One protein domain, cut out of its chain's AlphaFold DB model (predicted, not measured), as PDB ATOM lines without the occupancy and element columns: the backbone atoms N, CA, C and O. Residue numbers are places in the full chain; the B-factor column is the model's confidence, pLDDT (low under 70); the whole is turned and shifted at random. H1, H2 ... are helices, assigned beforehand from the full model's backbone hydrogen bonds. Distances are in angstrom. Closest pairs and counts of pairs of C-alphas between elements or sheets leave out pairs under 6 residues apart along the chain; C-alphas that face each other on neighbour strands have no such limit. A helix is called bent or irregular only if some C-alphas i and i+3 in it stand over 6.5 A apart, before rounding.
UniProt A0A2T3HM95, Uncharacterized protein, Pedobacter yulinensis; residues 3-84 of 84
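Overview. This is residues 3 to 84 of the 84 residues of an uncharacterized protein of Pedobacter yulinensis (UniProt A0A2T3HM95). The model is a long bracket: one long, nearly straight helix, H3, makes the bar, and a short helix turns off each end of it to roughly the same side, H2 at one end and H4 at the other. H1 is tucked into the inside of the corner that H2 makes with H3, while residues 42 to 62 of H3 run bare between the two ends. The printed part has 82 residues with four named helices, in the order H1, H2, H3, H4, and no named strand, an all-helix class. The whole is extended, with a radius of gyration of the C-alphas of 21.9 A, and its outline is a rod spanning 63 by 23 by 18 A.

Arrangement. Start with H3, residues 31 to 68, the longest helix. At its first end look for H2, residues 17 to 29: the two touch only at the corner by their link, at a steep tilt of 64 degrees, opposite ways, and their closest C-alphas, those of Arg 27 and Asp 34, are 4.7 A apart. Next find H1, residues 3 to 12, which only just touches H2, with 3 pairs of C-alphas within 8 A; the closest C-alphas, those of Cys 10 and Gln 20, are 6.4 A apart. H1 is close to H3 but not clearly touching, with the closest C-alphas, those of Ile 7 and Val 37, at 6.5 A. Now go to the other end of H3, where H4, residues 70 to 82, touches it only at the corner by their link, at a steep tilt of 64 degrees, opposite ways; the closest C-alphas, those of Val 66 and His 72, are 5.4 A apart. H4 is apart from both H1 and H2. In H1, H2 and H3 every O i to N i+4 pair is within hydrogen-bond range; in H4, 7 of 9 are.

Along the chain. Find C-alpha 31 at (2.593, 6.667, -25.374); from there H3 runs 54.8 A to C-alpha 68 at (-31.458, -32.587, -7.942). H4 measures 19.5 A and ends at C-alpha 82, (-26.764, -22.361, 7.407); it is irregular, with C-alphas 71 and 74 standing 7.9 A apart. H2 measures 18.5 A from first to last C-alpha, and H1 measures 14.0 A.

Size, cuts and confidence. The two C-alphas farthest apart are those of Leu 29 and Pro 70, at 63.6 A. The three links between the helices are tight, and the printed part has no cut. Besides the stretch in H3, residues 78 to 84 stand free, of which 78 to 82 belong to H4. The mean pLDDT of the printed part is 87.9, and residue 84, the chain's last, is the one printed residue under 70.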
ATOM      1  N   GLU A   3       9.352  -4.772 -17.523       82.25
ATOM      2  CA  GLU A   3       8.257  -3.821 -17.767       82.25
ATOM      3  C   GLU A   3       6.889  -4.388 -17.370       82.25
ATOM      4  O   GLU A   3       6.192  -3.784 -16.564       82.25
ATOM      5  N   THR A   4       6.555  -5.597 -17.823       85.19
ATOM      6  CA  THR A   4       5.308  -6.284 -17.449       85.19
ATOM      7  C   THR A   4       5.178  -6.455 -15.935       85.19
ATOM      8  O   THR A   4       4.115  -6.192 -15.386       85.19
ATOM      9  N   ARG A   5       6.276  -6.809 -15.247       85.94
ATOM     10  CA  ARG A   5       6.318  -6.927 -13.778       85.94
ATOM     11  C   ARG A   5       6.117  -5.585 -13.076       85.94
ATOM     12  O   ARG A   5       5.444  -5.532 -12.054       85.94
ATOM     13  N   HIS A   6       6.690  -4.508 -13.609       87.00
ATOM     14  CA  HIS A   6       6.488  -3.161 -13.080       87.00
ATOM     15  C   HIS A   6       5.033  -2.707 -13.261       87.00
ATOM     16  O   HIS A   6       4.422  -2.206 -12.318       87.00
ATOM     17  N   ILE A   7       4.456  -2.953 -14.443       90.94
ATOM     18  CA  ILE A   7       3.036  -2.711 -14.719       90.94
ATOM     19  C   ILE A   7       2.169  -3.530 -13.752       90.94
ATOM     20  O   ILE A   7       1.246  -2.982 -13.161       90.94
ATOM     21  N   ASP A   8       2.492  -4.802 -13.517       89.81
ATOM     22  CA  ASP A   8       1.759  -5.658 -12.577       89.81
ATOM     23  C   ASP A   8       1.792  -5.151 -11.152       89.81
ATOM     24  O   ASP A   8       0.749  -5.051 -10.500       89.81
ATOM     25  N   ARG A   9       2.985  -4.793 -10.681       91.00
ATOM     26  CA  ARG A   9       3.165  -4.232  -9.349       91.00
ATOM     27  C   ARG A   9       2.347  -2.955  -9.180       91.00
ATOM     28  O   ARG A   9       1.687  -2.816  -8.158       91.00
ATOM     29  N   CYS A  10       2.313  -2.083 -10.189       91.00
ATOM     30  CA  CYS A  10       1.552  -0.833 -10.137       91.00
ATOM     31  C   CYS A  10       0.034  -1.011 -10.329       91.00
ATOM     32  O   CYS A  10      -0.739  -0.202  -9.824       91.00
ATOM     33  N   LEU A  11      -0.415  -2.027 -11.078       90.19
ATOM     34  CA  LEU A  11      -1.839  -2.254 -11.366       90.19
ATOM     35  C   LEU A  11      -2.554  -3.136 -10.337       90.19
ATOM     36  O   LEU A  11      -3.766  -3.002 -10.170       90.19
ATOM     37  N   ARG A  12      -1.852  -4.096  -9.728       86.19
ATOM     38  CA  ARG A  12      -2.437  -5.132  -8.856       86.19
ATOM     39  C   ARG A  12      -1.713  -5.314  -7.527       86.19
ATOM     40  O   ARG A  12      -2.273  -5.944  -6.634       86.19
ATOM     41  N   GLY A  13      -0.478  -4.836  -7.417       83.88
ATOM     42  CA  GLY A  13       0.276  -4.864  -6.172       83.88
ATOM     43  C   GLY A  13      -0.045  -3.671  -5.275       83.88
ATOM     44  O   GLY A  13      -0.966  -2.896  -5.524       83.88
ATOM     45  N   THR A  14       0.764  -3.522  -4.234       84.94
ATOM     46  CA  THR A  14       0.792  -2.355  -3.349       84.94
ATOM     47  C   THR A  14       2.068  -1.559  -3.638       84.94
ATOM     48  O   THR A  14       3.068  -1.763  -2.943       84.94
ATOM     49  N   PRO A  15       2.099  -0.740  -4.708       84.81
ATOM     50  CA  PRO A  15       3.225   0.153  -4.951       84.81
ATOM     51  C   PRO A  15       3.282   1.207  -3.844       84.81
ATOM     52  O   PRO A  15       2.257   1.542  -3.244       84.81
ATOM     53  N   ASP A  16       4.468   1.742  -3.580       90.44
ATOM     54  CA  ASP A  16       4.547   2.956  -2.774       90.44
ATOM     55  C   ASP A  16       4.053   4.176  -3.579       90.44
ATOM     56  O   ASP A  16       3.885   4.130  -4.804       90.44
ATOM     57  N   ASN A  17       3.790   5.284  -2.881       89.62
ATOM     58  CA  ASN A  17       3.243   6.489  -3.508       89.62
ATOM     59  C   ASN A  17       4.173   7.037  -4.604       89.62
ATOM     60  O   ASN A  17       3.699   7.477  -5.650       89.62
ATOM     61  N   SER A  18       5.488   6.995  -4.389       91.19
ATOM     62  CA  SER A  18       6.488   7.524  -5.320       91.19
ATOM     63  C   SER A  18       6.544   6.703  -6.610       91.19
ATOM     64  O   SER A  18       6.534   7.267  -7.706       91.19
ATOM     65  N   GLU A  19       6.534   5.376  -6.499       89.81
ATOM     66  CA  GLU A  19       6.439   4.440  -7.620       89.81
ATOM     67  C   GLU A  19       5.151   4.678  -8.418       89.81
ATOM     68  O   GLU A  19       5.180   4.725  -9.651       89.81
ATOM     69  N   GLN A  20       4.026   4.899  -7.733       92.25
ATOM     70  CA  GLN A  20       2.748   5.170  -8.387       92.25
ATOM     71  C   GLN A  20       2.754   6.506  -9.147       92.25
ATOM     72  O   GLN A  20       2.252   6.565 -10.275       92.25
ATOM     73  N   PHE A  21       3.364   7.556  -8.586       94.56
ATOM     74  CA  PHE A  21       3.540   8.840  -9.273       94.56
ATOM     75  C   PHE A  21       4.427   8.711 -10.514       94.56
ATOM     76  O   PHE A  21       4.040   9.167 -11.592       94.56
ATOM     77  N   LEU A  22       5.583   8.047 -10.402       94.56
ATOM     78  CA  LEU A  22       6.483   7.817 -11.539       94.56
ATOM     79  C   LEU A  22       5.810   6.984 -12.634       94.56
ATOM     80  O   LEU A  22       5.958   7.279 -13.822       94.56
ATOM     81  N   PHE A  23       5.026   5.978 -12.251       94.50
ATOM     82  CA  PHE A  23       4.248   5.171 -13.184       94.50
ATOM     83  C   PHE A  23       3.225   6.013 -13.955       94.50
ATOM     84  O   PHE A  23       3.133   5.898 -15.178       94.50
ATOM     85  N   GLN A  24       2.479   6.885 -13.271       93.75
ATOM     86  CA  GLN A  24       1.512   7.778 -13.916       93.75
ATOM     87  C   GLN A  24       2.194   8.796 -14.836       93.75
ATOM     88  O   GLN A  24       1.762   8.961 -15.976       93.75
ATOM     89  N   ALA A  25       3.281   9.421 -14.380       96.00
ATOM     90  CA  ALA A  25       4.059  10.355 -15.188       96.00
ATOM     91  C   ALA A  25       4.588   9.680 -16.461       96.00
ATOM     92  O   ALA A  25       4.420  10.210 -17.559       96.00
ATOM     93  N   ARG A  26       5.140   8.465 -16.346       96.00
ATOM     94  CA  ARG A  26       5.626   7.712 -17.506       96.00
ATOM     95  C   ARG A  26       4.508   7.404 -18.498       96.00
ATOM     96  O   ARG A  26       4.723   7.555 -19.689       96.00
ATOM     97  N   ARG A  27       3.307   7.037 -18.044       96.12
ATOM     98  CA  ARG A  27       2.161   6.815 -18.951       96.12
ATOM     99  C   ARG A  27       1.740   8.067 -19.721       96.12
ATOM    100  O   ARG A  27       1.220   7.945 -20.823       96.12
ATOM    101  N   LEU A  28       1.931   9.254 -19.150       96.81
ATOM    102  CA  LEU A  28       1.628  10.516 -19.831       96.81
ATOM    103  C   LEU A  28       2.711  10.899 -20.847       96.81
ATOM    104  O   LEU A  28       2.393  11.447 -21.897       96.81
ATOM    105  N   LEU A  29       3.975  10.619 -20.525       97.19
ATOM    106  CA  LEU A  29       5.133  11.032 -21.321       97.19
ATOM    107  C   LEU A  29       5.538  10.011 -22.394       97.19
ATOM    108  O   LEU A  29       6.165  10.383 -23.382       97.19
ATOM    109  N   ASP A  30       5.190   8.738 -22.209       97.06
ATOM    110  CA  ASP A  30       5.556   7.620 -23.080       97.06
ATOM    111  C   ASP A  30       4.284   6.904 -23.588       97.06
ATOM    112  O   ASP A  30       3.738   6.018 -22.915       97.06
ATOM    113  N   PRO A  31       3.788   7.271 -24.787       95.88
ATOM    114  CA  PRO A  31       2.593   6.667 -25.374       95.88
ATOM    115  C   PRO A  31       2.730   5.166 -25.651       95.88
ATOM    116  O   PRO A  31       1.732   4.443 -25.606       95.88
ATOM    117  N   ALA A  32       3.945   4.684 -25.937       95.44
ATOM    118  CA  ALA A  32       4.189   3.267 -26.181       95.44
ATOM    119  C   ALA A  32       4.032   2.469 -24.880       95.44
ATOM    120  O   ALA A  32       3.355   1.437 -24.858       95.44
ATOM    121  N   PHE A  33       4.564   2.995 -23.775       94.88
ATOM    122  CA  PHE A  33       4.352   2.423 -22.450       94.88
ATOM    123  C   PHE A  33       2.870   2.421 -22.048       94.88
ATOM    124  O   PHE A  33       2.360   1.407 -21.567       94.88
ATOM    125  N   ASP A  34       2.135   3.512 -22.284       96.38
ATOM    126  CA  ASP A  34       0.697   3.548 -21.984       96.38
ATOM    127  C   ASP A  34      -0.112   2.553 -22.833       96.38
ATOM    128  O   ASP A  34      -1.043   1.923 -22.321       96.38
ATOM    129  N   ALA A  35       0.262   2.344 -24.099       96.38
ATOM    130  CA  ALA A  35      -0.343   1.311 -24.935       96.38
ATOM    131  C   ALA A  35      -0.148  -0.095 -24.335       96.38
ATOM    132  O   ALA A  35      -1.120  -0.854 -24.240       96.38
ATOM    133  N   SER A  36       1.058  -0.412 -23.850       95.06
ATOM    134  CA  SER A  36       1.350  -1.666 -23.141       95.06
ATOM    135  C   SER A  36       0.507  -1.823 -21.873       95.06
ATOM    136  O   SER A  36      -0.115  -2.868 -21.664       95.06
ATOM    137  N   VAL A  37       0.399  -0.768 -21.053       95.62
ATOM    138  CA  VAL A  37      -0.441  -0.774 -19.841       95.62
ATOM    139  C   VAL A  37      -1.907  -1.035 -20.192       95.62
ATOM    140  O   VAL A  37      -2.555  -1.886 -19.576       95.62
ATOM    141  N   LYS A  38      -2.445  -0.340 -21.200       96.25
ATOM    142  CA  LYS A  38      -3.832  -0.516 -21.659       96.25
ATOM    143  C   LYS A  38      -4.088  -1.930 -22.173       96.25
ATOM    144  O   LYS A  38      -5.143  -2.496 -21.878       96.25
ATOM    145  N   LEU A  39      -3.150  -2.509 -22.922       94.75
ATOM    146  CA  LEU A  39      -3.253  -3.885 -23.403       94.75
ATOM    147  C   LEU A  39      -3.323  -4.872 -22.231       94.75
ATOM    148  O   LEU A  39      -4.238  -5.692 -22.170       94.75
ATOM    149  N   GLN A  40      -2.432  -4.734 -21.251       93.44
ATOM    150  CA  GLN A  40      -2.392  -5.593 -20.068       93.44
ATOM    151  C   GLN A  40      -3.677  -5.479 -19.229       93.44
ATOM    152  O   GLN A  40      -4.255  -6.491 -18.829       93.44
ATOM    153  N   GLN A  41      -4.214  -4.266 -19.050       94.50
ATOM    154  CA  GLN A  41      -5.515  -4.051 -18.404       94.50
ATOM    155  C   GLN A  41      -6.676  -4.727 -19.153       94.50
ATOM    156  O   GLN A  41      -7.585  -5.271 -18.515       94.50
ATOM    157  N   ARG A  42      -6.670  -4.704 -20.493       94.31
ATOM    158  CA  ARG A  42      -7.677  -5.398 -21.316       94.31
ATOM    159  C   ARG A  42      -7.572  -6.912 -21.158       94.31
ATOM    160  O   ARG A  42      -8.595  -7.549 -20.927       94.31
ATOM    161  N   CYS A  43      -6.362  -7.466 -21.189       90.75
ATOM    162  CA  CYS A  43      -6.131  -8.888 -20.930       90.75
ATOM    163  C   CYS A  43      -6.655  -9.294 -19.547       90.75
ATOM    164  O   CYS A  43      -7.377 -10.280 -19.429       90.75
ATOM    165  N   TYR A  44      -6.394  -8.500 -18.504       91.00
ATOM    166  CA  TYR A  44      -6.928  -8.772 -17.165       91.00
ATOM    167  C   TYR A  44      -8.436  -8.711 -17.078       91.00
ATOM    168  O   TYR A  44      -9.029  -9.512 -16.357       91.00
ATOM    169  N   ARG A  45      -9.062  -7.795 -17.813       90.38
ATOM    170  CA  ARG A  45     -10.516  -7.740 -17.901       90.38
ATOM    171  C   ARG A  45     -11.071  -9.001 -18.555       90.38
ATOM    172  O   ARG A  45     -11.937  -9.629 -17.963       90.38
ATOM    173  N   LEU A  46     -10.515  -9.410 -19.695       89.44
ATOM    174  CA  LEU A  46     -10.922 -10.631 -20.393       89.44
ATOM    175  C   LEU A  46     -10.768 -11.863 -19.499       89.44
ATOM    176  O   LEU A  46     -11.735 -12.587 -19.290       89.44
ATOM    177  N   VAL A  47      -9.592 -12.062 -18.898       87.44
ATOM    178  CA  VAL A  47      -9.352 -13.192 -17.988       87.44
ATOM    179  C   VAL A  47     -10.339 -13.171 -16.825       87.44
ATOM    180  O   VAL A  47     -10.937 -14.195 -16.521       87.44
ATOM    181  N   ARG A  48     -10.555 -12.015 -16.186       86.31
ATOM    182  CA  ARG A  48     -11.508 -11.890 -15.076       86.31
ATOM    183  C   ARG A  48     -12.930 -12.236 -15.509       86.31
ATOM    184  O   ARG A  48     -13.627 -12.928 -14.773       86.31
ATOM    185  N   ASP A  49     -13.371 -11.726 -16.649       85.06
ATOM    186  CA  ASP A  49     -14.753 -11.866 -17.099       85.06
ATOM    187  C   ASP A  49     -15.029 -13.312 -17.557       85.06
ATOM    188  O   ASP A  49     -16.047 -13.890 -17.172       85.06
ATOM    189  N   HIS A  50     -14.078 -13.951 -18.246       82.75
ATOM    190  CA  HIS A  50     -14.177 -15.358 -18.644       82.75
ATOM    191  C   HIS A  50     -14.002 -16.330 -17.470       82.75
ATOM    192  O   HIS A  50     -14.794 -17.261 -17.334       82.75
ATOM    193  N   ALA A  51     -13.043 -16.091 -16.570       80.75
ATOM    194  CA  ALA A  51     -12.876 -16.919 -15.375       80.75
ATOM    195  C   ALA A  51     -14.104 -16.832 -14.457       80.75
ATOM    196  O   ALA A  51     -14.535 -17.835 -13.899       80.75
ATOM    197  N   ARG A  52     -14.735 -15.653 -14.335       77.94
ATOM    198  CA  ARG A  52     -15.996 -15.512 -13.589       77.94
ATOM    199  C   ARG A  52     -17.144 -16.278 -14.232       77.94
ATOM    200  O   ARG A  52     -17.960 -16.826 -13.498       77.94
ATOM    201  N   ALA A  53     -17.236 -16.294 -15.559       79.75
ATOM    202  CA  ALA A  53     -18.250 -17.079 -16.254       79.75
ATOM    203  C   ALA A  53     -18.055 -18.581 -15.997       79.75
ATOM    204  O   ALA A  53     -19.018 -19.267 -15.666       79.75
ATOM    205  N   GLN A  54     -16.808 -19.058 -16.049       82.38
ATOM    206  CA  GLN A  54     -16.468 -20.444 -15.735       82.38
ATOM    207  C   GLN A  54     -16.801 -20.803 -14.280       82.38
ATOM    208  O   GLN A  54     -17.534 -21.757 -14.047       82.38
ATOM    209  N   VAL A  55     -16.364 -19.998 -13.307       80.69
ATOM    210  CA  VAL A  55     -16.678 -20.228 -11.886       80.69
ATOM    211  C   VAL A  55     -18.190 -20.224 -11.644       80.69
ATOM    212  O   VAL A  55     -18.700 -21.044 -10.889       80.69
ATOM    213  N   ARG A  56     -18.946 -19.336 -12.304       84.44
ATOM    214  CA  ARG A  56     -20.417 -19.341 -12.222       84.44
ATOM    215  C   ARG A  56     -21.024 -20.623 -12.787       84.44
ATOM    216  O   ARG A  56     -21.967 -21.132 -12.193       84.44
ATOM    217  N   ALA A  57     -20.503 -21.130 -13.902       86.69
ATOM    218  CA  ALA A  57     -20.957 -22.385 -14.487       86.69
ATOM    219  C   ALA A  57     -20.648 -23.581 -13.572       86.69
ATOM    220  O   ALA A  57     -21.514 -24.426 -13.370       86.69
ATOM    221  N   GLU A  58     -19.460 -23.618 -12.963       86.25
ATOM    222  CA  GLU A  58     -19.070 -24.651 -11.994       86.25
ATOM    223  C   GLU A  58     -19.958 -24.621 -10.741       86.25
ATOM    224  O   GLU A  58     -20.439 -25.664 -10.303       86.25
ATOM    225  N   ILE A  59     -20.256 -23.429 -10.209       84.88
ATOM    226  CA  ILE A  59     -21.194 -23.265  -9.087       84.88
ATOM    227  C   ILE A  59     -22.597 -23.742  -9.478       84.88
ATOM    228  O   ILE A  59     -23.215 -24.475  -8.715       84.88
ATOM    229  N   ALA A  60     -23.097 -23.361 -10.657       88.00
ATOM    230  CA  ALA A  60     -24.418 -23.780 -11.123       88.00
ATOM    231  C   ALA A  60     -24.508 -25.302 -11.325       88.00
ATOM    232  O   ALA A  60     -25.516 -25.912 -10.978       88.00
ATOM    233  N   ALA A  61     -23.446 -25.929 -11.839       89.12
ATOM    234  CA  ALA A  61     -23.372 -27.380 -11.978       89.12
ATOM    235  C   ALA A  61     -23.373 -28.081 -10.609       89.12
ATOM    236  O   ALA A  61     -24.103 -29.056 -10.420       89.12
ATOM    237  N   ALA A  62     -22.608 -27.565  -9.643       85.06
ATOM    238  CA  ALA A  62     -22.593 -28.086  -8.277       85.06
ATOM    239  C   ALA A  62     -23.963 -27.934  -7.593       85.06
ATOM    240  O   ALA A  62     -24.440 -28.871  -6.953       85.06
ATOM    241  N   ASP A  63     -24.623 -26.788  -7.770       84.25
ATOM    242  CA  ASP A  63     -25.977 -26.537  -7.269       84.25
ATOM    243  C   ASP A  63     -26.974 -27.545  -7.861       84.25
ATOM    244  O   ASP A  63     -27.675 -28.255  -7.134       84.25
ATOM    245  N   GLN A  64     -26.955 -27.730  -9.183       85.69
ATOM    246  CA  GLN A  64     -27.816 -28.704  -9.845       85.69
ATOM    247  C   GLN A  64     -27.590 -30.123  -9.307       85.69
ATOM    248  O   GLN A  64     -28.563 -30.833  -9.050       85.69
ATOM    249  N   GLN A  65     -26.340 -30.537  -9.087       84.50
ATOM    250  CA  GLN A  65     -26.037 -31.850  -8.518       84.50
ATOM    251  C   GLN A  65     -26.604 -31.994  -7.098       84.50
ATOM    252  O   GLN A  65     -27.373 -32.918  -6.827       84.50
ATOM    253  N   VAL A  66     -26.292 -31.060  -6.199       83.81
ATOM    254  CA  VAL A  66     -26.676 -31.140  -4.778       83.81
ATOM    255  C   VAL A  66     -28.196 -31.082  -4.577       83.81
ATOM    256  O   VAL A  66     -28.741 -31.773  -3.706       83.81
ATOM    257  N   PHE A  67     -28.903 -30.285  -5.378       80.50
ATOM    258  CA  PHE A  67     -30.339 -30.072  -5.208       80.50
ATOM    259  C   PHE A  67     -31.216 -31.020  -6.043       80.50
ATOM    260  O   PHE A  67     -32.371 -31.236  -5.663       80.50
ATOM    261  N   SER A  68     -30.684 -31.661  -7.094       82.81
ATOM    262  CA  SER A  68     -31.458 -32.587  -7.942       82.81
ATOM    263  C   SER A  68     -31.348 -34.052  -7.516       82.81
ATOM    264  O   SER A  68     -32.341 -34.774  -7.587       82.81
ATOM    265  N   PHE A  69     -30.186 -34.511  -7.036       80.94
ATOM    266  CA  PHE A  69     -30.018 -35.923  -6.680       80.94
ATOM    267  C   PHE A  69     -30.463 -36.216  -5.233       80.94
ATOM    268  O   PHE A  69     -30.116 -35.474  -4.302       80.94
ATOM    269  N   PRO A  70     -31.236 -37.296  -5.002       77.38
ATOM    270  CA  PRO A  70     -31.732 -37.649  -3.670       77.38
ATOM    271  C   PRO A  70     -30.610 -38.042  -2.693       77.38
ATOM    272  O   PRO A  70     -30.770 -37.876  -1.485       77.38
ATOM    273  N   GLU A  71     -29.455 -38.473  -3.202       84.50
ATOM    274  CA  GLU A  71     -28.272 -38.869  -2.421       84.50
ATOM    275  C   GLU A  71     -27.656 -37.708  -1.619       84.50
ATOM    276  O   GLU A  71     -27.030 -37.920  -0.582       84.50
ATOM    277  N   HIS A  72     -27.893 -36.458  -2.034       82.19
ATOM    278  CA  HIS A  72     -27.337 -35.263  -1.387       82.19
ATOM    279  C   HIS A  72     -28.304 -34.566  -0.415       82.19
ATOM    280  O   HIS A  72     -28.045 -33.446   0.034       82.19
ATOM    281  N   ARG A  73     -29.416 -35.214  -0.036       81.69
ATOM    282  CA  ARG A  73     -30.450 -34.629   0.845       81.69
ATOM    283  C   ARG A  73     -29.896 -34.109   2.178       81.69
ATOM    284  O   ARG A  73     -30.218 -32.996   2.579       81.69
ATOM    285  N   GLY A  74     -29.004 -34.861   2.828       84.06
ATOM    286  CA  GLY A  74     -28.421 -34.454   4.114       84.06
ATOM    287  C   GLY A  74     -27.542 -33.197   4.032       84.06
ATOM    288  O   GLY A  74     -27.522 -32.398   4.968       84.06
ATOM    289  N   LEU A  75     -26.845 -32.992   2.909       83.44
ATOM    290  CA  LEU A  75     -26.081 -31.768   2.649       83.44
ATOM    291  C   LEU A  75     -27.028 -30.588   2.402       83.44
ATOM    292  O   LEU A  75     -26.848 -29.519   2.984       83.44
ATOM    293  N   ARG A  76     -28.078 -30.814   1.608       84.19
ATOM    294  CA  ARG A  76     -29.133 -29.838   1.309       84.19
ATOM    295  C   ARG A  76     -29.767 -29.265   2.578       84.19
ATOM    296  O   ARG A  76     -29.843 -28.053   2.742       84.19
ATOM    297  N   ASP A  77     -30.137 -30.136   3.514       85.50
ATOM    298  CA  ASP A  77     -30.775 -29.744   4.774       85.50
ATOM    299  C   ASP A  77     -29.830 -28.983   5.718       85.50
ATOM    300  O   ASP A  77     -30.288 -28.221   6.575       85.50
ATOM    301  N   ARG A  78     -28.511 -29.195   5.603       85.62
ATOM    302  CA  ARG A  78     -27.501 -28.405   6.325       85.62
ATOM    303  C   ARG A  78     -27.331 -27.028   5.699       85.62
ATOM    304  O   ARG A  78     -27.306 -26.049   6.437       85.62
ATOM    305  N   LEU A  79     -27.265 -26.945   4.370       84.12
ATOM    306  CA  LEU A  79     -27.165 -25.672   3.652       84.12
ATOM    307  C   LEU A  79     -28.388 -24.790   3.924       84.12
ATOM    308  O   LEU A  79     -28.221 -23.641   4.319       84.12
ATOM    309  N   TYR A  80     -29.605 -25.342   3.846       84.88
ATOM    310  CA  TYR A  80     -30.823 -24.601   4.196       84.88
ATOM    311  C   TYR A  80     -30.828 -24.070   5.629       84.88
ATOM    312  O   TYR A  80     -31.425 -23.034   5.882       84.88
ATOM    313  N   ARG A  81     -30.183 -24.766   6.573       87.69
ATOM    314  CA  ARG A  81     -30.043 -24.292   7.956       87.69
ATOM    315  C   ARG A  81     -28.963 -23.228   8.120       87.69
ATOM    316  O   ARG A  81     -29.115 -22.377   8.983       87.69
ATOM    317  N   LEU A  82     -27.890 -23.296   7.335       87.50
ATOM    318  CA  LEU A  82     -26.764 -22.361   7.407       87.50
ATOM    319  C   LEU A  82     -27.114 -20.982   6.827       87.50
ATOM    320  O   LEU A  82     -26.625 -19.972   7.317       87.50
ATOM    321  N   PHE A  83     -27.933 -20.957   5.774       82.00
ATOM    322  CA  PHE A  83     -28.345 -19.735   5.074       82.00
ATOM    323  C   PHE A  83     -29.712 -19.192   5.529       82.00
ATOM    324  O   PHE A  83     -30.268 -18.323   4.858       82.00
ATOM    325  N   LYS A  84     -30.264 -19.718   6.628       59.28
ATOM    326  CA  LYS A  84     -31.484 -19.211   7.266       59.28
ATOM    327  C   LYS A  84     -31.143 -18.121   8.274       59.28
ATOM    328  O   LYS A  84     -31.934 -17.158   8.353       59.28
TER     329      LYS A  84